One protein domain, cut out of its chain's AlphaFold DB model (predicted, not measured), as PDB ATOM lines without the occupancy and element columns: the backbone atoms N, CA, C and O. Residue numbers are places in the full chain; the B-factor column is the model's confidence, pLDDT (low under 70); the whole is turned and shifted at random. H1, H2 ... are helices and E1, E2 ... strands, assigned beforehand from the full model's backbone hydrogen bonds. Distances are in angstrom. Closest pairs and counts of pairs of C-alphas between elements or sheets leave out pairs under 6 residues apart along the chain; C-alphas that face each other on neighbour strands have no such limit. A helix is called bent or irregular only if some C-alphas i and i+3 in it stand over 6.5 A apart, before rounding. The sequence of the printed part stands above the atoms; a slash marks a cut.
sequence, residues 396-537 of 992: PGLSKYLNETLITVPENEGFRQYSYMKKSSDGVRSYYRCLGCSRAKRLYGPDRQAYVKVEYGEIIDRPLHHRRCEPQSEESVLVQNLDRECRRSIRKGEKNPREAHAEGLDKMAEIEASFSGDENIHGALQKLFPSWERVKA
ATOM      1  N   PRO A 396     -11.907  -4.843  39.494       75.31
ATOM      2  CA  PRO A 396     -13.007  -5.763  39.178       75.31
ATOM      3  C   PRO A 396     -13.988  -5.931  40.344       75.31
ATOM      4  O   PRO A 396     -13.610  -5.850  41.511       75.31
ATOM      5  N   GLY A 397     -15.261  -6.197  40.046       78.94
ATOM      6  CA  GLY A 397     -16.293  -6.311  41.072       78.94
ATOM      7  C   GLY A 397     -17.484  -7.190  40.698       78.94
ATOM      8  O   GLY A 397     -17.717  -7.572  39.547       78.94
ATOM      9  N   LEU A 398     -18.282  -7.502  41.716       82.56
ATOM     10  CA  LEU A 398     -19.490  -8.305  41.574       82.56
ATOM     11  C   LEU A 398     -20.685  -7.428  41.201       82.56
ATOM     12  O   LEU A 398     -20.936  -6.380  41.795       82.56
ATOM     13  N   SER A 399     -21.470  -7.882  40.229       86.50
ATOM     14  CA  SER A 399     -22.763  -7.287  39.878       86.50
ATOM     15  C   SER A 399     -23.850  -7.619  40.912       86.50
ATOM     16  O   SER A 399     -23.695  -8.514  41.742       86.50
ATOM     17  N   LYS A 400     -25.029  -6.983  40.812       80.94
ATOM     18  CA  LYS A 400     -26.220  -7.321  41.632       80.94
ATOM     19  C   LYS A 400     -26.686  -8.788  41.539       80.94
ATOM     20  O   LYS A 400     -27.499  -9.213  42.354       80.94
ATOM     21  N   TYR A 401     -26.217  -9.538  40.539       82.00
ATOM     22  CA  TYR A 401     -26.493 -10.968  40.377       82.00
ATOM     23  C   TYR A 401     -25.349 -11.865  40.874       82.00
ATOM     24  O   TYR A 401     -25.518 -13.079  40.879       82.00
ATOM     25  N   LEU A 402     -24.264 -11.277  41.392       85.69
ATOM     26  CA  LEU A 402     -23.026 -11.914  41.873       85.69
ATOM     27  C   LEU A 402     -22.135 -12.508  40.768       85.69
ATOM     28  O   LEU A 402     -21.291 -13.360  41.031       85.69
ATOM     29  N   ASN A 403     -22.300 -12.015  39.539       81.69
ATOM     30  CA  ASN A 403     -21.431 -12.327  38.404       81.69
ATOM     31  C   ASN A 403     -20.324 -11.264  38.297       81.69
ATOM     32  O   ASN A 403     -20.601 -10.084  38.542       81.69
ATOM     33  N   GLU A 404     -19.128 -11.670  37.863       83.25
ATOM     34  CA  GLU A 404     -17.937 -10.840  37.580       83.25
ATOM     35  C   GLU A 404     -18.135  -9.990  36.306       83.25
ATOM     36  O   GLU A 404     -17.484 -10.172  35.282       83.25
ATOM     37  N   THR A 405     -19.126  -9.100  36.334       84.25
ATOM     38  CA  THR A 405     -19.573  -8.292  35.184       84.25
ATOM     39  C   THR A 405     -19.682  -6.805  35.529       84.25
ATOM     40  O   THR A 405     -20.451  -6.057  34.914       84.25
ATOM     41  N   LEU A 406     -18.923  -6.377  36.536       86.56
ATOM     42  CA  LEU A 406     -18.858  -5.011  37.034       86.56
ATOM     43  C   LEU A 406     -17.393  -4.610  37.244       86.56
ATOM     44  O   LEU A 406     -16.577  -5.437  37.637       86.56
ATOM     45  N   ILE A 407     -17.082  -3.342  36.995       86.50
ATOM     46  CA  ILE A 407     -15.828  -2.697  37.400       86.50
ATOM     47  C   ILE A 407     -16.146  -1.474  38.256       86.50
ATOM     48  O   ILE A 407     -17.204  -0.853  38.105       86.50
ATOM     49  N   THR A 408     -15.229  -1.149  39.155       82.94
ATOM     50  CA  THR A 408     -15.203   0.076  39.948       82.94
ATOM     51  C   THR A 408     -14.031   0.922  39.464       82.94
ATOM     52  O   THR A 408     -12.928   0.410  39.293       82.94
ATOM     53  N   VAL A 409     -14.287   2.204  39.229       83.31
ATOM     54  CA  VAL A 409     -13.336   3.171  38.676       83.31
ATOM     55  C   VAL A 409     -13.214   4.336  39.658       83.31
ATOM     56  O   VAL A 409     -14.261   4.888  40.012       83.31
ATOM     57  N   PRO A 410     -12.005   4.704  40.116       74.81
ATOM     58  CA  PRO A 410     -11.782   5.994  40.758       74.81
ATOM     59  C   PRO A 410     -11.867   7.119  39.714       74.81
ATOM     60  O   PRO A 410     -11.311   7.015  38.623       74.81
ATOM     61  N   GLU A 411     -12.580   8.187  40.050       73.94
ATOM     62  CA  GLU A 411     -12.615   9.467  39.337       73.94
ATOM     63  C   GLU A 411     -12.374  10.581  40.383       73.94
ATOM     64  O   GLU A 411     -12.488  10.324  41.581       73.94
ATOM     65  N   ASN A 412     -12.033  11.807  39.968       58.34
ATOM     66  CA  ASN A 412     -11.510  12.866  40.858       58.34
ATOM     67  C   ASN A 412     -12.395  13.234  42.078       58.34
ATOM     68  O   ASN A 412     -11.904  13.823  43.030       58.34
ATOM     69  N   GLU A 413     -13.688  12.893  42.055       66.62
ATOM     70  CA  GLU A 413     -14.667  13.162  43.124       66.62
ATOM     71  C   GLU A 413     -15.251  11.858  43.723       66.62
ATOM     72  O   GLU A 413     -16.363  11.831  44.253       66.62
ATOM     73  N   GLY A 414     -14.537  10.734  43.587       78.00
ATOM     74  CA  GLY A 414     -14.915   9.428  44.130       78.00
ATOM     75  C   GLY A 414     -15.198   8.359  43.071       78.00
ATOM     76  O   GLY A 414     -14.784   8.431  41.916       78.00
ATOM     77  N   PHE A 415     -15.911   7.305  43.463       84.31
ATOM     78  CA  PHE A 415     -15.931   6.035  42.742       84.31
ATOM     79  C   PHE A 415     -17.189   5.821  41.900       84.31
ATOM     80  O   PHE A 415     -18.329   5.982  42.352       84.31
ATOM     81  N   ARG A 416     -17.007   5.345  40.664       87.25
ATOM     82  CA  ARG A 416     -18.104   4.978  39.760       87.25
ATOM     83  C   ARG A 416     -18.088   3.499  39.407       87.25
ATOM     84  O   ARG A 416     -17.061   2.919  39.071       87.25
ATOM     85  N   GLN A 417     -19.268   2.877  39.447       88.81
ATOM     86  CA  GLN A 417     -19.446   1.479  39.050       88.81
ATOM     87  C   GLN A 417     -20.002   1.373  37.626       88.81
ATOM     88  O   GLN A 417     -21.045   1.955  37.302       88.81
ATOM     89  N   TYR A 418     -19.346   0.571  36.789       89.88
ATOM     90  CA  TYR A 418     -19.735   0.326  35.401       89.88
ATOM     91  C   TYR A 418     -20.052  -1.160  35.177       89.88
ATOM     92  O   TYR A 418     -19.369  -2.045  35.681       89.88
ATOM     93  N   SER A 419     -21.102  -1.455  34.406       90.19
ATOM     94  CA  SER A 419     -21.535  -2.820  34.065       90.19
ATOM     95  C   SER A 419     -21.037  -3.218  32.680       90.19
ATOM     96  O   SER A 419     -21.243  -2.478  31.723       90.19
ATOM     97  N   TYR A 420     -20.464  -4.416  32.563       90.75
ATOM     98  CA  TYR A 420     -20.032  -4.998  31.292       90.75
ATOM     99  C   TYR A 420     -21.181  -5.069  30.272       90.75
ATOM    100  O   TYR A 420     -22.342  -5.304  30.637       90.75
ATOM    101  N   MET A 421     -20.843  -4.878  28.996       88.06
ATOM    102  CA  MET A 421     -21.755  -5.012  27.856       88.06
ATOM    103  C   MET A 421     -21.266  -6.025  26.820       88.06
ATOM    104  O   MET A 421     -22.020  -6.927  26.467       88.06
ATOM    105  N   LYS A 422     -20.046  -5.843  26.301       85.50
ATOM    106  CA  LYS A 422     -19.468  -6.638  25.207       85.50
ATOM    107  C   LYS A 422     -17.938  -6.554  25.206       85.50
ATOM    108  O   LYS A 422     -17.381  -5.621  25.783       85.50
ATOM    109  N   LYS A 423     -17.291  -7.469  24.486       85.44
ATOM    110  CA  LYS A 423     -15.895  -7.355  24.037       85.44
ATOM    111  C   LYS A 423     -15.857  -6.915  22.566       85.44
ATOM    112  O   LYS A 423     -16.884  -6.972  21.883       85.44
ATOM    113  N   SER A 424     -14.715  -6.433  22.092       80.12
ATOM    114  CA  SER A 424     -14.391  -6.336  20.663       80.12
ATOM    115  C   SER A 424     -14.126  -7.722  20.063       80.12
ATOM    116  O   SER A 424     -13.915  -8.696  20.787       80.12
ATOM    117  N   SER A 425     -14.153  -7.812  18.731       69.94
ATOM    118  CA  SER A 425     -13.896  -9.041  17.964       69.94
ATOM    119  C   SER A 425     -12.465  -9.566  18.114       69.94
ATOM    120  O   SER A 425     -12.261 -10.771  18.106       69.94
ATOM    121  N   ASP A 426     -11.494  -8.674  18.317       71.81
ATOM    122  CA  ASP A 426     -10.101  -9.004  18.662       71.81
ATOM    123  C   ASP A 426      -9.940  -9.621  20.070       71.81
ATOM    124  O   ASP A 426      -8.868 -10.103  20.425       71.81
ATOM    125  N   GLY A 427     -10.987  -9.597  20.902       69.06
ATOM    126  CA  GLY A 427     -10.935 -10.078  22.278       69.06
ATOM    127  C   GLY A 427     -10.092  -9.221  23.233       69.06
ATOM    128  O   GLY A 427      -9.969  -9.598  24.399       69.06
ATOM    129  N   VAL A 428      -9.554  -8.080  22.802       73.50
ATOM    130  CA  VAL A 428      -8.687  -7.192  23.592       73.50
ATOM    131  C   VAL A 428      -9.517  -6.201  24.417       73.50
ATOM    132  O   VAL A 428      -9.415  -6.176  25.646       73.50
ATOM    133  N   ARG A 429     -10.400  -5.426  23.773       80.06
ATOM    134  CA  ARG A 429     -11.134  -4.312  24.402       80.06
ATOM    135  C   ARG A 429     -12.474  -4.737  24.990       80.06
ATOM    136  O   ARG A 429     -13.312  -5.346  24.329       80.06
ATOM    137  N   SER A 430     -12.727  -4.352  26.235       85.38
ATOM    138  CA  SER A 430     -13.955  -4.646  26.976       85.38
ATOM    139  C   SER A 430     -14.752  -3.362  27.224       85.38
ATOM    140  O   SER A 430     -14.209  -2.362  27.682       85.38
ATOM    141  N   TYR A 431     -16.051  -3.374  26.916       88.81
ATOM    142  CA  TYR A 431     -16.918  -2.190  26.949       88.81
ATOM    143  C   TYR A 431     -17.893  -2.255  28.127       88.81
ATOM    144  O   TYR A 431     -18.657  -3.219  28.258       88.81
ATOM    145  N   TYR A 432     -17.926  -1.197  28.939       91.31
ATOM    146  CA  TYR A 432     -18.748  -1.099  30.146       91.31
ATOM    147  C   TYR A 432     -19.610   0.172  30.129       91.31
ATOM    148  O   TYR A 432     -19.200   1.199  29.603       91.31
ATOM    149  N   ARG A 433     -20.809   0.133  30.720       92.81
ATOM    150  CA  ARG A 433     -21.744   1.276  30.835       92.81
ATOM    151  C   ARG A 433     -21.857   1.768  32.274       92.81
ATOM    152  O   ARG A 433     -22.002   0.950  33.183       92.81
ATOM    153  N   CYS A 434     -21.883   3.081  32.481       91.69
ATOM    154  CA  CYS A 434     -22.029   3.667  33.813       91.69
ATOM    155  C   CYS A 434     -23.385   3.293  34.447       91.69
ATOM    156  O   CYS A 434     -24.456   3.511  33.861       91.69
ATOM    157  N   LEU A 435     -23.360   2.734  35.664       90.12
ATOM    158  CA  LEU A 435     -24.578   2.405  36.415       90.12
ATOM    159  C   LEU A 435     -25.270   3.652  36.979       90.12
ATOM    160  O   LEU A 435     -26.501   3.660  37.042       90.12
ATOM    161  N   GLY A 436     -24.512   4.703  37.309       88.44
ATOM    162  CA  GLY A 436     -25.037   6.011  37.717       88.44
ATOM    163  C   GLY A 436     -25.867   6.657  36.606       88.44
ATOM    164  O   GLY A 436     -27.064   6.873  36.790       88.44
ATOM    165  N   CYS A 437     -25.304   6.805  35.400       89.56
ATOM    166  CA  CYS A 437     -26.038   7.244  34.205       89.56
ATOM    167  C   CYS A 437     -27.289   6.384  33.959       89.56
ATOM    168  O   CYS A 437     -28.374   6.897  33.695       89.56
ATOM    169  N   SER A 438     -27.161   5.060  34.110       89.75
ATOM    170  CA  SER A 438     -28.271   4.111  33.944       89.75
ATOM    171  C   SER A 438     -29.349   4.212  35.040       89.75
ATOM    172  O   SER A 438     -30.454   3.703  34.845       89.75
ATOM    173  N   ARG A 439     -29.050   4.817  36.201       88.44
ATOM    174  CA  ARG A 439     -30.006   5.140  37.277       88.44
ATOM    175  C   ARG A 439     -30.655   6.495  37.022       88.44
ATOM    176  O   ARG A 439     -31.880   6.559  36.999       88.44
ATOM    177  N   ALA A 440     -29.850   7.525  36.783       86.25
ATOM    178  CA  ALA A 440     -30.292   8.886  36.507       86.25
ATOM    179  C   ALA A 440     -31.267   8.932  35.314       86.25
ATOM    180  O   ALA A 440     -32.377   9.441  35.458       86.25
ATOM    181  N   LYS A 441     -30.965   8.208  34.225       88.81
ATOM    182  CA  LYS A 441     -31.821   8.092  33.028       88.81
ATOM    183  C   LYS A 441     -33.214   7.483  33.279       88.81
ATOM    184  O   LYS A 441     -34.112   7.618  32.455       88.81
ATOM    185  N   ARG A 442     -33.409   6.786  34.409       85.00
ATOM    186  CA  ARG A 442     -34.719   6.252  34.842       85.00
ATOM    187  C   ARG A 442     -35.465   7.163  35.819       85.00
ATOM    188  O   ARG A 442     -36.640   6.915  36.060       85.00
ATOM    189  N   LEU A 443     -34.786   8.144  36.413       85.81
ATOM    190  CA  LEU A 443     -35.348   9.073  37.400       85.81
ATOM    191  C   LEU A 443     -35.633  10.452  36.796       85.81
ATOM    192  O   LEU A 443     -36.588  11.101  37.206       85.81
ATOM    193  N   TYR A 444     -34.820  10.885  35.829       84.31
ATOM    194  CA  TYR A 444     -34.767  12.272  35.354       84.31
ATOM    195  C   TYR A 444     -34.934  12.420  33.829       84.31
ATOM    196  O   TYR A 444     -34.776  13.517  33.303       84.31
ATOM    197  N   GLY A 445     -35.265  11.336  33.118       79.75
ATOM    198  CA  GLY A 445     -35.470  11.339  31.664       79.75
ATOM    199  C   GLY A 445     -34.207  11.033  30.838       79.75
ATOM    200  O   GLY A 445     -33.179  10.638  31.386       79.75
ATOM    201  N   PRO A 446     -34.284  11.126  29.497       82.19
ATOM    202  CA  PRO A 446     -33.168  10.811  28.609       82.19
ATOM    203  C   PRO A 446     -32.098  11.917  28.589       82.19
ATOM    204  O   PRO A 446     -32.361  13.047  28.198       82.19
ATOM    205  N   ASP A 447     -30.867  11.545  28.934       82.00
ATOM    206  CA  ASP A 447     -29.642  12.350  28.804       82.00
ATOM    207  C   ASP A 447     -28.479  11.417  28.376       82.00
ATOM    208  O   ASP A 447     -28.678  10.215  28.126       82.00
ATOM    209  N   ARG A 448     -27.266  11.975  28.294       82.44
ATOM    210  CA  ARG A 448     -25.975  11.307  28.061       82.44
ATOM    211  C   ARG A 448     -25.839  10.020  28.878       82.44
ATOM    212  O   ARG A 448     -26.295   9.918  30.015       82.44
ATOM    213  N   GLN A 449     -25.168   9.023  28.310       86.62
ATOM    214  CA  GLN A 449     -24.895   7.759  28.986       86.62
ATOM    215  C   GLN A 449     -23.431   7.383  28.775       86.62
ATOM    216  O   GLN A 449     -23.047   7.026  27.667       86.62
ATOM    217  N   ALA A 450     -22.631   7.475  29.839       87.31
ATOM    218  CA  ALA A 450     -21.203   7.189  29.791       87.31
ATOM    219  C   ALA A 450     -20.907   5.701  29.547       87.31
ATOM    220  O   ALA A 450     -21.531   4.814  30.154       87.31
ATOM    221  N   TYR A 451     -19.898   5.451  28.713       89.50
ATOM    222  CA  TYR A 451     -19.346   4.133  28.425       89.50
ATOM    223  C   TYR A 451     -17.822   4.174  28.539       89.50
ATOM    224  O   TYR A 451     -17.190   4.970  27.857       89.50
ATOM    225  N   VAL A 452     -17.248   3.310  29.372       87.62
ATOM    226  CA  VAL A 452     -15.795   3.144  29.514       87.62
ATOM    227  C   VAL A 452     -15.327   1.997  28.621       87.62
ATOM    228  O   VAL A 452     -15.970   0.940  28.553       87.62
ATOM    229  N   LYS A 453     -14.194   2.212  27.949       85.88
ATOM    230  CA  LYS A 453     -13.418   1.174  27.266       85.88
ATOM    231  C   LYS A 453     -12.292   0.724  28.202       85.88
ATOM    232  O   LYS A 453     -11.632   1.578  28.789       85.88
ATOM    233  N   VAL A 454     -12.075  -0.583  28.323       82.00
ATOM    234  CA  VAL A 454     -10.959  -1.172  29.079       82.00
ATOM    235  C   VAL A 454     -10.126  -2.049  28.152       82.00
ATOM    236  O   VAL A 454     -10.682  -2.907  27.467       82.00
ATOM    237  N   GLU A 455      -8.814  -1.860  28.146       79.38
ATOM    238  CA  GLU A 455      -7.835  -2.625  27.364       79.38
ATOM    239  C   GLU A 455      -6.741  -3.094  28.326       79.38
ATOM    240  O   GLU A 455      -6.277  -2.318  29.150       79.38
ATOM    241  N   TYR A 456      -6.459  -4.402  28.341       70.06
ATOM    242  CA  TYR A 456      -5.579  -5.112  29.298       70.06
ATOM    243  C   TYR A 456      -5.867  -4.956  30.816       70.06
ATOM    244  O   TYR A 456      -5.361  -5.744  31.608       70.06
ATOM    245  N   GLY A 457      -6.763  -4.051  31.222       62.31
ATOM    246  CA  GLY A 457      -7.112  -3.725  32.616       62.31
ATOM    247  C   GLY A 457      -7.190  -2.212  32.872       62.31
ATOM    248  O   GLY A 457      -7.806  -1.772  33.845       62.31
ATOM    249  N   GLU A 458      -6.626  -1.428  31.956       71.94
ATOM    250  CA  GLU A 458      -6.515   0.028  31.991       71.94
ATOM    251  C   GLU A 458      -7.697   0.714  31.301       71.94
ATOM    252  O   GLU A 458      -8.331   0.163  30.394       71.94
ATOM    253  N   ILE A 459      -7.997   1.939  31.730       76.19
ATOM    254  CA  ILE A 459      -9.130   2.732  31.245       76.19
ATOM    255  C   ILE A 459      -8.659   3.698  30.157       76.19
ATOM    256  O   ILE A 459      -8.027   4.712  30.432       76.19
ATOM    257  N   ILE A 460      -9.027   3.398  28.909       74.50
ATOM    258  CA  ILE A 460      -8.593   4.137  27.706       74.50
ATOM    259  C   ILE A 460      -9.373   5.449  27.482       74.50
ATOM    260  O   ILE A 460      -9.116   6.176  26.526       74.50
ATOM    261  N   ASP A 461     -10.437   5.689  28.249       66.62
ATOM    262  CA  ASP A 461     -11.474   6.666  27.907       66.62
ATOM    263  C   ASP A 461     -12.119   7.238  29.177       66.62
ATOM    264  O   ASP A 461     -12.570   6.471  30.034       66.62
ATOM    265  N   ARG A 462     -12.184   8.573  29.286       70.44
ATOM    266  CA  ARG A 462     -12.843   9.316  30.376       70.44
ATOM    267  C   ARG A 462     -14.167   9.921  29.854       70.44
ATOM    268  O   ARG A 462     -14.201  11.090  29.470       70.44
ATOM    269  N   PRO A 463     -15.269   9.145  29.784       78.81
ATOM    270  CA  PRO A 463     -16.501   9.561  29.112       78.81
ATOM    271  C   PRO A 463     -17.314  10.605  29.889       78.81
ATOM    272  O   PRO A 463     -17.502  10.502  31.101       78.81
ATOM    273  N   LEU A 464     -17.943  11.538  29.167       81.31
ATOM    274  CA  LEU A 464     -18.916  12.467  29.751       81.31
ATOM    275  C   LEU A 464     -20.175  11.735  30.253       81.31
ATOM    276  O   LEU A 464     -20.848  11.011  29.511       81.31
ATOM    277  N   HIS A 465     -20.526  11.974  31.518       87.44
ATOM    278  CA  HIS A 465     -21.694  11.390  32.183       87.44
ATOM    279  C   HIS A 465     -22.993  12.186  31.950       87.44
ATOM    280  O   HIS A 465     -23.005  13.298  31.424       87.44
ATOM    281  N   HIS A 466     -24.113  11.588  32.361       88.06
ATOM    282  CA  HIS A 466     -25.402  12.256  32.562       88.06
ATOM    283  C   HIS A 466     -25.248  13.375  33.605       88.06
ATOM    284  O   HIS A 466     -24.649  13.145  34.654       88.06
ATOM    285  N   ARG A 467     -25.870  14.538  33.382       84.50
ATOM    286  CA  ARG A 467     -25.833  15.713  34.282       84.50
ATOM    287  C   ARG A 467     -26.252  15.460  35.741       84.50
ATOM    288  O   ARG A 467     -25.984  16.296  36.590       84.50
ATOM    289  N   ARG A 468     -26.940  14.349  36.034       87.12
ATOM    290  CA  ARG A 468     -27.373  13.943  37.390       87.12
ATOM    291  C   ARG A 468     -26.832  12.565  37.784       87.12
ATOM    292  O   ARG A 468     -27.534  11.736  38.359       87.12
ATOM    293  N   CYS A 469     -25.607  12.282  37.354       87.81
ATOM    294  CA  CYS A 469     -24.836  11.113  37.740       87.81
ATOM    295  C   CYS A 469     -23.719  11.575  38.680       87.81
ATOM    296  O   CYS A 469     -22.642  11.945  38.221       87.81
ATOM    297  N   GLU A 470     -23.968  11.539  39.986       85.69
ATOM    298  CA  GLU A 470     -22.937  11.747  41.009       85.69
ATOM    299  C   GLU A 470     -22.022  10.500  41.152       85.69
ATOM    300  O   GLU A 470     -22.425   9.388  40.768       85.69
ATOM    301  N   PRO A 471     -20.771  10.646  41.630       85.44
ATOM    302  CA  PRO A 471     -19.958   9.531  42.128       85.44
ATOM    303  C   PRO A 471     -20.563   8.881  43.389       85.44
ATOM    304  O   PRO A 471     -21.606   9.294  43.893       85.44
ATOM    305  N   GLN A 472     -19.923   7.829  43.894       83.19
ATOM    306  CA  GLN A 472     -20.169   7.270  45.230       83.19
ATOM    307  C   GLN A 472     -18.881   7.376  46.052       83.19
ATOM    308  O   GLN A 472     -17.795   7.241  45.493       83.19
ATOM    309  N   SER A 473     -18.991   7.572  47.364       81.94
ATOM    310  CA  SER A 473     -17.829   7.553  48.260       81.94
ATOM    311  C   SER A 473     -17.184   6.157  48.329       81.94
ATOM    312  O   SER A 473     -17.824   5.153  47.977       81.94
ATOM    313  N   GLU A 474     -15.915   6.075  48.747       78.31
ATOM    314  CA  GLU A 474     -15.168   4.808  48.734       78.31
ATOM    315  C   GLU A 474     -15.800   3.778  49.673       78.31
ATOM    316  O   GLU A 474     -16.066   2.652  49.257       78.31
ATOM    317  N   GLU A 475     -16.158   4.188  50.890       76.44
ATOM    318  CA  GLU A 475     -16.805   3.340  51.901       76.44
ATOM    319  C   GLU A 475     -18.128   2.768  51.376       76.44
ATOM    320  O   GLU A 475     -18.414   1.578  51.529       76.44
ATOM    321  N   SER A 476     -18.926   3.594  50.687       79.62
ATOM    322  CA  SER A 476     -20.198   3.170  50.091       79.62
ATOM    323  C   SER A 476     -20.010   2.099  49.013       79.62
ATOM    324  O   SER A 476     -20.859   1.215  48.853       79.62
ATOM    325  N   VAL A 477     -18.902   2.147  48.268       81.88
ATOM    326  CA  VAL A 477     -18.571   1.156  47.238       81.88
ATOM    327  C   VAL A 477     -17.912  -0.089  47.837       81.88
ATOM    328  O   VAL A 477     -18.262  -1.202  47.436       81.88
ATOM    329  N   LEU A 478     -17.037   0.078  48.828       79.81
ATOM    330  CA  LEU A 478     -16.391  -0.989  49.591       79.81
ATOM    331  C   LEU A 478     -17.436  -1.883  50.270       79.81
ATOM    332  O   LEU A 478     -17.532  -3.072  49.959       79.81
ATOM    333  N   VAL A 479     -18.305  -1.289  51.094       81.56
ATOM    334  CA  VAL A 479     -19.411  -1.972  51.785       81.56
ATOM    335  C   VAL A 479     -20.323  -2.701  50.794       81.56
ATOM    336  O   VAL A 479     -20.749  -3.835  51.034       81.56
ATOM    337  N   GLN A 480     -20.615  -2.082  49.646       84.38
ATOM    338  CA  GLN A 480     -21.416  -2.709  48.595       84.38
ATOM    339  C   GLN A 480     -20.723  -3.888  47.911       84.38
ATOM    340  O   GLN A 480     -21.420  -4.804  47.474       84.38
ATOM    341  N   ASN A 481     -19.402  -3.864  47.753       84.69
ATOM    342  CA  ASN A 481     -18.655  -4.967  47.157       84.69
ATOM    343  C   ASN A 481     -18.529  -6.131  48.150       84.69
ATOM    344  O   ASN A 481     -18.785  -7.273  47.761       84.69
ATOM    345  N   LEU A 482     -18.271  -5.843  49.429       85.56
ATOM    346  CA  LEU A 482     -18.174  -6.847  50.487       85.56
ATOM    347  C   LEU A 482     -19.518  -7.555  50.742       85.56
ATOM    348  O   LEU A 482     -19.576  -8.779  50.704       85.56
ATOM    349  N   ASP A 483     -20.641  -6.828  50.832       89.94
ATOM    350  CA  ASP A 483     -21.990  -7.431  50.895       89.94
ATOM    351  C   ASP A 483     -22.281  -8.371  49.705       89.94
ATOM    352  O   ASP A 483     -22.984  -9.376  49.848       89.94
ATOM    353  N   ARG A 484     -21.732  -8.078  48.517       90.81
ATOM    354  CA  ARG A 484     -21.848  -8.958  47.342       90.81
ATOM    355  C   ARG A 484     -20.921 -10.175  47.454       90.81
ATOM    356  O   ARG A 484     -21.329 -11.249  47.012       90.81
ATOM    357  N   GLU A 485     -19.735 -10.050  48.048       88.50
ATOM    358  CA  GLU A 485     -18.819 -11.172  48.300       88.50
ATOM    359  C   GLU A 485     -19.381 -12.136  49.356       88.50
ATOM    360  O   GLU A 485     -19.517 -13.327  49.070       88.50
ATOM    361  N   CYS A 486     -19.844 -11.628  50.501       89.94
ATOM    362  CA  CYS A 486     -20.543 -12.392  51.540       89.94
ATOM    363  C   CYS A 486     -21.739 -13.179  50.975       89.94
ATOM    364  O   CYS A 486     -21.986 -14.334  51.312       89.94
ATOM    365  N   ARG A 487     -22.486 -12.585  50.038       92.56
ATOM    366  CA  ARG A 487     -23.570 -13.277  49.323       92.56
ATOM    367  C   ARG A 487     -23.057 -14.315  48.315       92.56
ATOM    368  O   ARG A 487     -23.774 -15.274  48.022       92.56
ATOM    369  N   ARG A 488     -21.858 -14.136  47.753       91.31
ATOM    370  CA  ARG A 488     -21.251 -15.058  46.780       91.31
ATOM    371  C   ARG A 488     -20.731 -16.316  47.469       91.31
ATOM    372  O   ARG A 488     -21.014 -17.399  46.961       91.31
ATOM    373  N   SER A 489     -20.065 -16.187  48.617       91.00
ATOM    374  CA  SER A 489     -19.582 -17.333  49.399       91.00
ATOM    375  C   SER A 489     -20.738 -18.235  49.839       91.00
ATOM    376  O   SER A 489     -20.713 -19.440  49.581       91.00
ATOM    377  N   ILE A 490     -21.840 -17.656  50.336       92.44
ATOM    378  CA  ILE A 490     -23.063 -18.417  50.654       92.44
ATOM    379  C   ILE A 490     -23.648 -19.112  49.415       92.44
ATOM    380  O   ILE A 490     -24.108 -20.248  49.516       92.44
ATOM    381  N   ARG A 491     -23.661 -18.469  48.235       90.44
ATOM    382  CA  ARG A 491     -24.200 -19.109  47.016       90.44
ATOM    383  C   ARG A 491     -23.330 -20.273  46.537       90.44
ATOM    384  O   ARG A 491     -23.869 -21.220  45.979       90.44
ATOM    385  N   LYS A 492     -22.013 -20.206  46.736       88.44
ATOM    386  CA  LYS A 492     -21.090 -21.309  46.437       88.44
ATOM    387  C   LYS A 492     -21.110 -22.428  47.490       88.44
ATOM    388  O   LYS A 492     -20.564 -23.490  47.230       88.44
ATOM    389  N   GLY A 493     -21.684 -22.187  48.671       88.50
ATOM    390  CA  GLY A 493     -21.590 -23.101  49.815       88.50
ATOM    391  C   GLY A 493     -20.290 -22.986  50.615       88.50
ATOM    392  O   GLY A 493     -20.076 -23.787  51.512       88.50
ATOM    393  N   GLU A 494     -19.456 -21.977  50.340       91.25
ATOM    394  CA  GLU A 494     -18.197 -21.731  51.064       91.25
ATOM    395  C   GLU A 494     -18.424 -21.341  52.532       91.25
ATOM    396  O   GLU A 494     -17.536 -21.559  53.348       91.25
ATOM    397  N   LYS A 495     -19.578 -20.734  52.856       91.50
ATOM    398  CA  LYS A 495     -19.933 -20.239  54.198       91.50
ATOM    399  C   LYS A 495     -21.434 -20.258  54.469       91.50
ATOM    400  O   LYS A 495     -22.252 -20.143  53.550       91.50
ATOM    401  N   ASN A 496     -21.820 -20.316  55.744       91.94
ATOM    402  CA  ASN A 496     -23.219 -20.197  56.154       91.94
ATOM    403  C   ASN A 496     -23.693 -18.724  56.275       91.94
ATOM    404  O   ASN A 496     -22.878 -17.817  56.435       91.94
ATOM    405  N   PRO A 497     -25.016 -18.450  56.238       93.62
ATOM    406  CA  PRO A 497     -25.544 -17.085  56.253       93.62
ATOM    407  C   PRO A 497     -25.170 -16.187  57.440       93.62
ATOM    408  O   PRO A 497     -25.166 -14.980  57.243       93.62
ATOM    409  N   ARG A 498     -24.905 -16.711  58.648       92.00
ATOM    410  CA  ARG A 498     -24.467 -15.866  59.781       92.00
ATOM    411  C   ARG A 498     -22.961 -15.636  59.755       92.00
ATOM    412  O   ARG A 498     -22.519 -14.511  59.903       92.00
ATOM    413  N   GLU A 499     -22.201 -16.695  59.518       90.81
ATOM    414  CA  GLU A 499     -20.738 -16.681  59.392       90.81
ATOM    415  C   GLU A 499     -20.257 -15.726  58.293       90.81
ATOM    416  O   GLU A 499     -19.396 -14.893  58.538       90.81
ATOM    417  N   ALA A 500     -20.883 -15.753  57.113       91.88
ATOM    418  CA  ALA A 500     -20.584 -14.806  56.039       91.88
ATOM    419  C   ALA A 500     -21.051 -13.364  56.330       91.88
ATOM    420  O   ALA A 500     -20.702 -12.460  55.578       91.88
ATOM    421  N   HIS A 501     -21.869 -13.129  57.365       94.69
ATOM    422  CA  HIS A 501     -22.207 -11.776  57.830       94.69
ATOM    423  C   HIS A 501     -21.240 -11.294  58.915       94.69
ATOM    424  O   HIS A 501     -20.821 -10.144  58.847       94.69
ATOM    425  N   ALA A 502     -20.830 -12.185  59.826       90.56
ATOM    426  CA  ALA A 502     -19.753 -11.949  60.786       90.56
ATOM    427  C   ALA A 502     -18.443 -11.610  60.061       90.56
ATOM    428  O   ALA A 502     -17.990 -10.485  60.193       90.56
ATOM    429  N   GLU A 503     -17.966 -12.461  59.139       88.75
ATOM    430  CA  GLU A 503     -16.778 -12.180  58.306       88.75
ATOM    431  C   GLU A 503     -16.894 -10.840  57.551       88.75
ATOM    432  O   GLU A 503     -15.896 -10.181  57.267       88.75
ATOM    433  N   GLY A 504     -18.117 -10.432  57.199       87.31
ATOM    434  CA  GLY A 504     -18.383  -9.141  56.568       87.31
ATOM    435  C   GLY A 504     -18.228  -7.946  57.516       87.31
ATOM    436  O   GLY A 504     -17.835  -6.881  57.062       87.31
ATOM    437  N   LEU A 505     -18.506  -8.108  58.810       87.06
ATOM    438  CA  LEU A 505     -18.206  -7.113  59.843       87.06
ATOM    439  C   LEU A 505     -16.724  -7.151  60.226       87.06
ATOM    440  O   LEU A 505     -16.090  -6.100  60.239       87.06
ATOM    441  N   ASP A 506     -16.173  -8.348  60.443       84.25
ATOM    442  CA  ASP A 506     -14.776  -8.575  60.822       84.25
ATOM    443  C   ASP A 506     -13.832  -7.923  59.798       84.25
ATOM    444  O   ASP A 506     -12.990  -7.112  60.165       84.25
ATOM    445  N   LYS A 507     -14.057  -8.138  58.493       83.38
ATOM    446  CA  LYS A 507     -13.282  -7.477  57.424       83.38
ATOM    447  C   LYS A 507     -13.455  -5.961  57.371       83.38
ATOM    448  O   LYS A 507     -12.522  -5.266  56.984       83.38
ATOM    449  N   MET A 508     -14.623  -5.418  57.726       81.31
ATOM    450  CA  MET A 508     -14.769  -3.959  57.818       81.31
ATOM    451  C   MET A 508     -13.981  -3.407  59.011       81.31
ATOM    452  O   MET A 508     -13.439  -2.316  58.888       81.31
ATOM    453  N   ALA A 509     -13.874  -4.156  60.114       77.56
ATOM    454  CA  ALA A 509     -13.031  -3.809  61.257       77.56
ATOM    455  C   ALA A 509     -11.529  -3.950  60.938       77.56
ATOM    456  O   ALA A 509     -10.760  -3.061  61.284       77.56
ATOM    457  N   GLU A 510     -11.112  -5.005  60.226       78.19
ATOM    458  CA  GLU A 510      -9.737  -5.183  59.722       78.19
ATOM    459  C   GLU A 510      -9.320  -4.022  58.804       78.19
ATOM    460  O   GLU A 510      -8.241  -3.453  58.965       78.19
ATOM    461  N   ILE A 511     -10.189  -3.638  57.861       75.12
ATOM    462  CA  ILE A 511      -9.934  -2.518  56.949       75.12
ATOM    463  C   ILE A 511      -9.898  -1.189  57.716       75.12
ATOM    464  O   ILE A 511      -8.999  -0.386  57.488       75.12
ATOM    465  N   GLU A 512     -10.824  -0.966  58.650       71.38
ATOM    466  CA  GLU A 512     -10.852   0.225  59.507       71.38
ATOM    467  C   GLU A 512      -9.587   0.356  60.365       71.38
ATOM    468  O   GLU A 512      -8.968   1.418  60.378       71.38
ATOM    469  N   ALA A 513      -9.133  -0.740  60.978       69.19
ATOM    470  CA  ALA A 513      -7.870  -0.794  61.711       69.19
ATOM    471  C   ALA A 513      -6.644  -0.551  60.809       69.19
ATOM    472  O   ALA A 513      -5.654   0.015  61.262       69.19
ATOM    473  N   SER A 514      -6.706  -0.923  59.522       68.62
ATOM    474  CA  SER A 514      -5.633  -0.638  58.554       68.62
ATOM    475  C   SER A 514      -5.555   0.831  58.103       68.62
ATOM    476  O   SER A 514      -4.562   1.214  57.489       68.62
ATOM    477  N   PHE A 515      -6.561   1.654  58.425       63.59
ATOM    478  CA  PHE A 515      -6.549   3.106  58.205       63.59
ATOM    479  C   PHE A 515      -6.182   3.916  59.462       63.59
ATOM    480  O   PHE A 515      -5.783   5.075  59.344       63.59
ATOM    481  N   SER A 516      -6.338   3.356  60.666       53.47
ATOM    482  CA  SER A 516      -6.249   4.117  61.917       53.47
ATOM    483  C   SER A 516      -4.838   4.149  62.517       53.47
ATOM    484  O   SER A 516      -4.473   3.299  63.328       53.47
ATOM    485  N   GLY A 517      -4.085   5.201  62.189       51.34
ATOM    486  CA  GLY A 517      -3.040   5.757  63.065       51.34
ATOM    487  C   GLY A 517      -3.570   6.819  64.046       51.34
ATOM    488  O   GLY A 517      -2.779   7.502  64.688       51.34
ATOM    489  N   ASP A 518      -4.895   6.989  64.116       48.47
ATOM    490  CA  ASP A 518      -5.607   8.044  64.844       48.47
ATOM    491  C   ASP A 518      -6.816   7.425  65.569       48.47
ATOM    492  O   ASP A 518      -7.658   6.764  64.949       48.47
ATOM    493  N   GLU A 519      -6.884   7.583  66.893       50.28
ATOM    494  CA  GLU A 519      -7.800   6.830  67.765       50.28
ATOM    495  C   GLU A 519      -9.275   7.268  67.642       50.28
ATOM    496  O   GLU A 519     -10.178   6.551  68.077       50.28
ATOM    497  N   ASN A 520      -9.554   8.415  67.012       48.84
ATOM    498  CA  ASN A 520     -10.905   8.990  66.950       48.84
ATOM    499  C   ASN A 520     -11.830   8.396  65.866       48.84
ATOM    500  O   ASN A 520     -13.019   8.720  65.846       48.84
ATOM    501  N   ILE A 521     -11.337   7.528  64.972       51.78
ATOM    502  CA  ILE A 521     -12.116   6.992  63.830       51.78
ATOM    503  C   ILE A 521     -12.437   5.493  63.996       51.78
ATOM    504  O   ILE A 521     -12.407   4.716  63.045       51.78
ATOM    505  N   HIS A 522     -12.757   5.054  65.217       51.94
ATOM    506  CA  HIS A 522     -13.052   3.642  65.486       51.94
ATOM    507  C   HIS A 522     -14.558   3.309  65.376       51.94
ATOM    508  O   HIS A 522     -15.413   3.859  66.079       51.94
ATOM    509  N   GLY A 523     -14.906   2.376  64.485       58.72
ATOM    510  CA  GLY A 523     -16.260   1.844  64.316       58.72
ATOM    511  C   GLY A 523     -17.204   2.667  63.428       58.72
ATOM    512  O   GLY A 523     -18.419   2.524  63.563       58.72
ATOM    513  N   ALA A 524     -16.712   3.539  62.548       68.69
ATOM    514  CA  ALA A 524     -17.516   4.258  61.553       68.69
ATOM    515  C   ALA A 524     -17.851   3.377  60.331       68.69
ATOM    516  O   ALA A 524     -19.018   3.260  59.944       68.69
ATOM    517  N   LEU A 525     -16.856   2.693  59.764       68.44
ATOM    518  CA  LEU A 525     -17.002   1.772  58.632       68.44
ATOM    519  C   LEU A 525     -17.872   0.560  58.993       68.44
ATOM    520  O   LEU A 525     -18.739   0.159  58.212       68.44
ATOM    521  N   GLN A 526     -17.720   0.030  60.209       75.06
ATOM    522  CA  GLN A 526     -18.573  -1.044  60.730       75.06
ATOM    523  C   GLN A 526     -20.052  -0.624  60.835       75.06
ATOM    524  O   GLN A 526     -20.936  -1.409  60.490       75.06
ATOM    525  N   LYS A 527     -20.345   0.630  61.224       81.56
ATOM    526  CA  LYS A 527     -21.720   1.184  61.260       81.56
ATOM    527  C   LYS A 527     -22.327   1.363  59.861       81.56
ATOM    528  O   LYS A 527     -23.550   1.309  59.719       81.56
ATOM    529  N   LEU A 528     -21.502   1.557  58.826       81.56
ATOM    530  CA  LEU A 528     -21.954   1.614  57.429       81.56
ATOM    531  C   LEU A 528     -22.276   0.226  56.851       81.56
ATOM    532  O   LEU A 528     -23.106   0.125  55.937       81.56
ATOM    533  N   PHE A 529     -21.673  -0.847  57.376       86.69
ATOM    534  CA  PHE A 529     -21.969  -2.206  56.930       86.69
ATOM    535  C   PHE A 529     -23.427  -2.598  57.251       86.69
ATOM    536  O   PHE A 529     -23.950  -2.271  58.319       86.69
ATOM    537  N   PRO A 530     -24.154  -3.294  56.352       87.94
ATOM    538  CA  PRO A 530     -25.555  -3.604  56.587       87.94
ATOM    539  C   PRO A 530     -25.764  -4.489  57.822       87.94
ATOM    540  O   PRO A 530     -25.300  -5.628  57.867       87.94
ATOM    541  N   SER A 531     -26.548  -4.000  58.787       90.88
ATOM    542  CA  SER A 531     -26.940  -4.771  59.972       90.88
ATOM    543  C   SER A 531     -27.611  -6.101  59.604       90.88
ATOM    544  O   SER A 531     -28.285  -6.213  58.575       90.88
ATOM    545  N   TRP A 532     -27.457  -7.117  60.463       91.88
ATOM    546  CA  TRP A 532     -27.915  -8.483  60.175       91.88
ATOM    547  C   TRP A 532     -29.370  -8.526  59.700       91.88
ATOM    548  O   TRP A 532     -29.648  -9.065  58.633       91.88
ATOM    549  N   GLU A 533     -30.305  -7.889  60.407       90.50
ATOM    550  CA  GLU A 533     -31.730  -7.908  60.038       90.50
ATOM    551  C   GLU A 533     -32.024  -7.265  58.665       90.50
ATOM    552  O   GLU A 533     -32.957  -7.689  57.977       90.50
ATOM    553  N   ARG A 534     -31.185  -6.327  58.193       91.38
ATOM    554  CA  ARG A 534     -31.285  -5.733  56.846       91.38
ATOM    555  C   ARG A 534     -30.900  -6.722  55.739       91.38
ATOM    556  O   ARG A 534     -31.461  -6.644  54.642       91.38
ATOM    557  N   VAL A 535     -29.974  -7.655  55.992       92.12
ATOM    558  CA  VAL A 535     -29.420  -8.562  54.959       92.12
ATOM    559  C   VAL A 535     -29.713 -10.050  55.140       92.12
ATOM    560  O   VAL A 535     -29.715 -10.772  54.145       92.12
ATOM    561  N   LYS A 536     -30.094 -10.498  56.337       91.38
ATOM    562  CA  LYS A 536     -30.601 -11.834  56.704       91.38
ATOM    563  C   LYS A 536     -31.469 -12.459  55.613       91.38
ATOM    564  O   LYS A 536     -31.175 -13.537  55.099       91.38
ATOM    565  N   ALA A 537     -32.499 -11.739  55.166       90.44
ATOM    566  CA  ALA A 537     -33.405 -12.212  54.119       90.44
ATOM    567  C   ALA A 537     -32.747 -12.340  52.727       90.44
ATOM    568  O   ALA A 537     -33.216 -13.129  51.910       90.44
TER     569      ALA A 537
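This is residues 396 to 537 of the 992 residues of an uncharacterized protein of Loa loa (UniProt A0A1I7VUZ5). Look for two lobes: a strongly twisted sheet of four strands, curled like part of a barrel, with the short helix H1 standing up from it, and beside that a group of helices built on the long hairpin of H2 and H3. H2 lies between the sheet and H3, and its residues 474 to 481 make its contact with the sheet; the short H4 packs on both H2 and H3, and H5 is near H3. The printed part has 142 residues, with five named helices and four named strands in the order E1, E2, E3, H1, E4, H2, H3, H4, H5. The sheet runs E1, E2, E3, E4, antiparallel throughout, and the class is mixed, helices and strands. The whole is only just compact, close to loose, with a radius of gyration of the C-alphas of 17.1 A and spans of 43 by 37 by 31 A.

Find C-alpha 406 at (-18.858, -5.011, 37.034), where E1, residues 406 to 411, begins; it is 15.9 A long. E2, residues 414 to 423, is the longest strand, 26.2 A, and bends by 56 degrees at residue 420. E3, residues 429 to 434, covers 16.5 A, and H1, residues 435 to 443, follows directly. E4 is residues 451 to 455, 13.4 A long. Next go to C-alpha 474 at (-15.168, 4.808, 48.734): from there H2, residues 474 to 492, runs 26.9 A. H3, residues 499 to 515, is 24.4 A long. H4 is residues 524 to 528. H5, residues 532 to 537, ends at C-alpha 537 at (-33.405, -12.212, 54.119); it is irregular, with C-alphas 534 and 537 7.3 A apart.

Begin with E1, E2 and E3, a meander, each strand the antiparallel neighbour of the one before. In the hairpin of E1 and E2 find N 409 and O 416 at 2.9 A, and in the hairpin of E2 and E3, N 421 and O 431 at 2.8 A. E3 and the edge strand E4 have N 432 and O 452 at 2.9 A. H1 is on the sheet and stands up from it, its line rising 74 degrees out of the local plane; its closest C-alphas to E2 are those of Leu 435 and Tyr 418, 5.4 A. H2 is on one face of the sheet, two layers, at a height over the sheet of 13.0 A, on a local plane of just 6 C-alphas. It lies over E2, and its line runs along the strands, at 2 degrees to E2 on the local plane; the C-alphas of Phe 415 and Glu 474 are the closest, 6.2 A. Moving outward, H2 and H3 form a helical hairpin: they touch at a shallow tilt of 31 degrees, opposite ways, closest at C-alphas 486 and 500, 5.1 A. H4 touches H3 with the closest C-alphas those of Gln 526 and Met 508, 5.6 A, met by residues 505 to 512 of H3 alone. H4 touches H2 with residues 475 to 479 of H2 alone, closest at the C-alphas of Leu 525 and Glu 475, 6.9 A. H5 is close to H3 but not clearly touching, with C-alphas 532 and 501 at 7.0 A. H3, H4 and H5 are not on the sheet. In H2 and H4 every O i to N i+4 pair is within hydrogen-bond range; in H1 4 of 5, in H3 11 of 13 and in H5 1 of 2 are.

The two C-alphas farthest apart are those of Ser 425 and Glu 519, 52.6 A. The printed part has no cut. Look along residues 456 to 473 for the long link, from E4 to H2. Residues 514 to 520 stand free. The mean pLDDT of the printed part is 81.7; residues under 70 include 513 to 525.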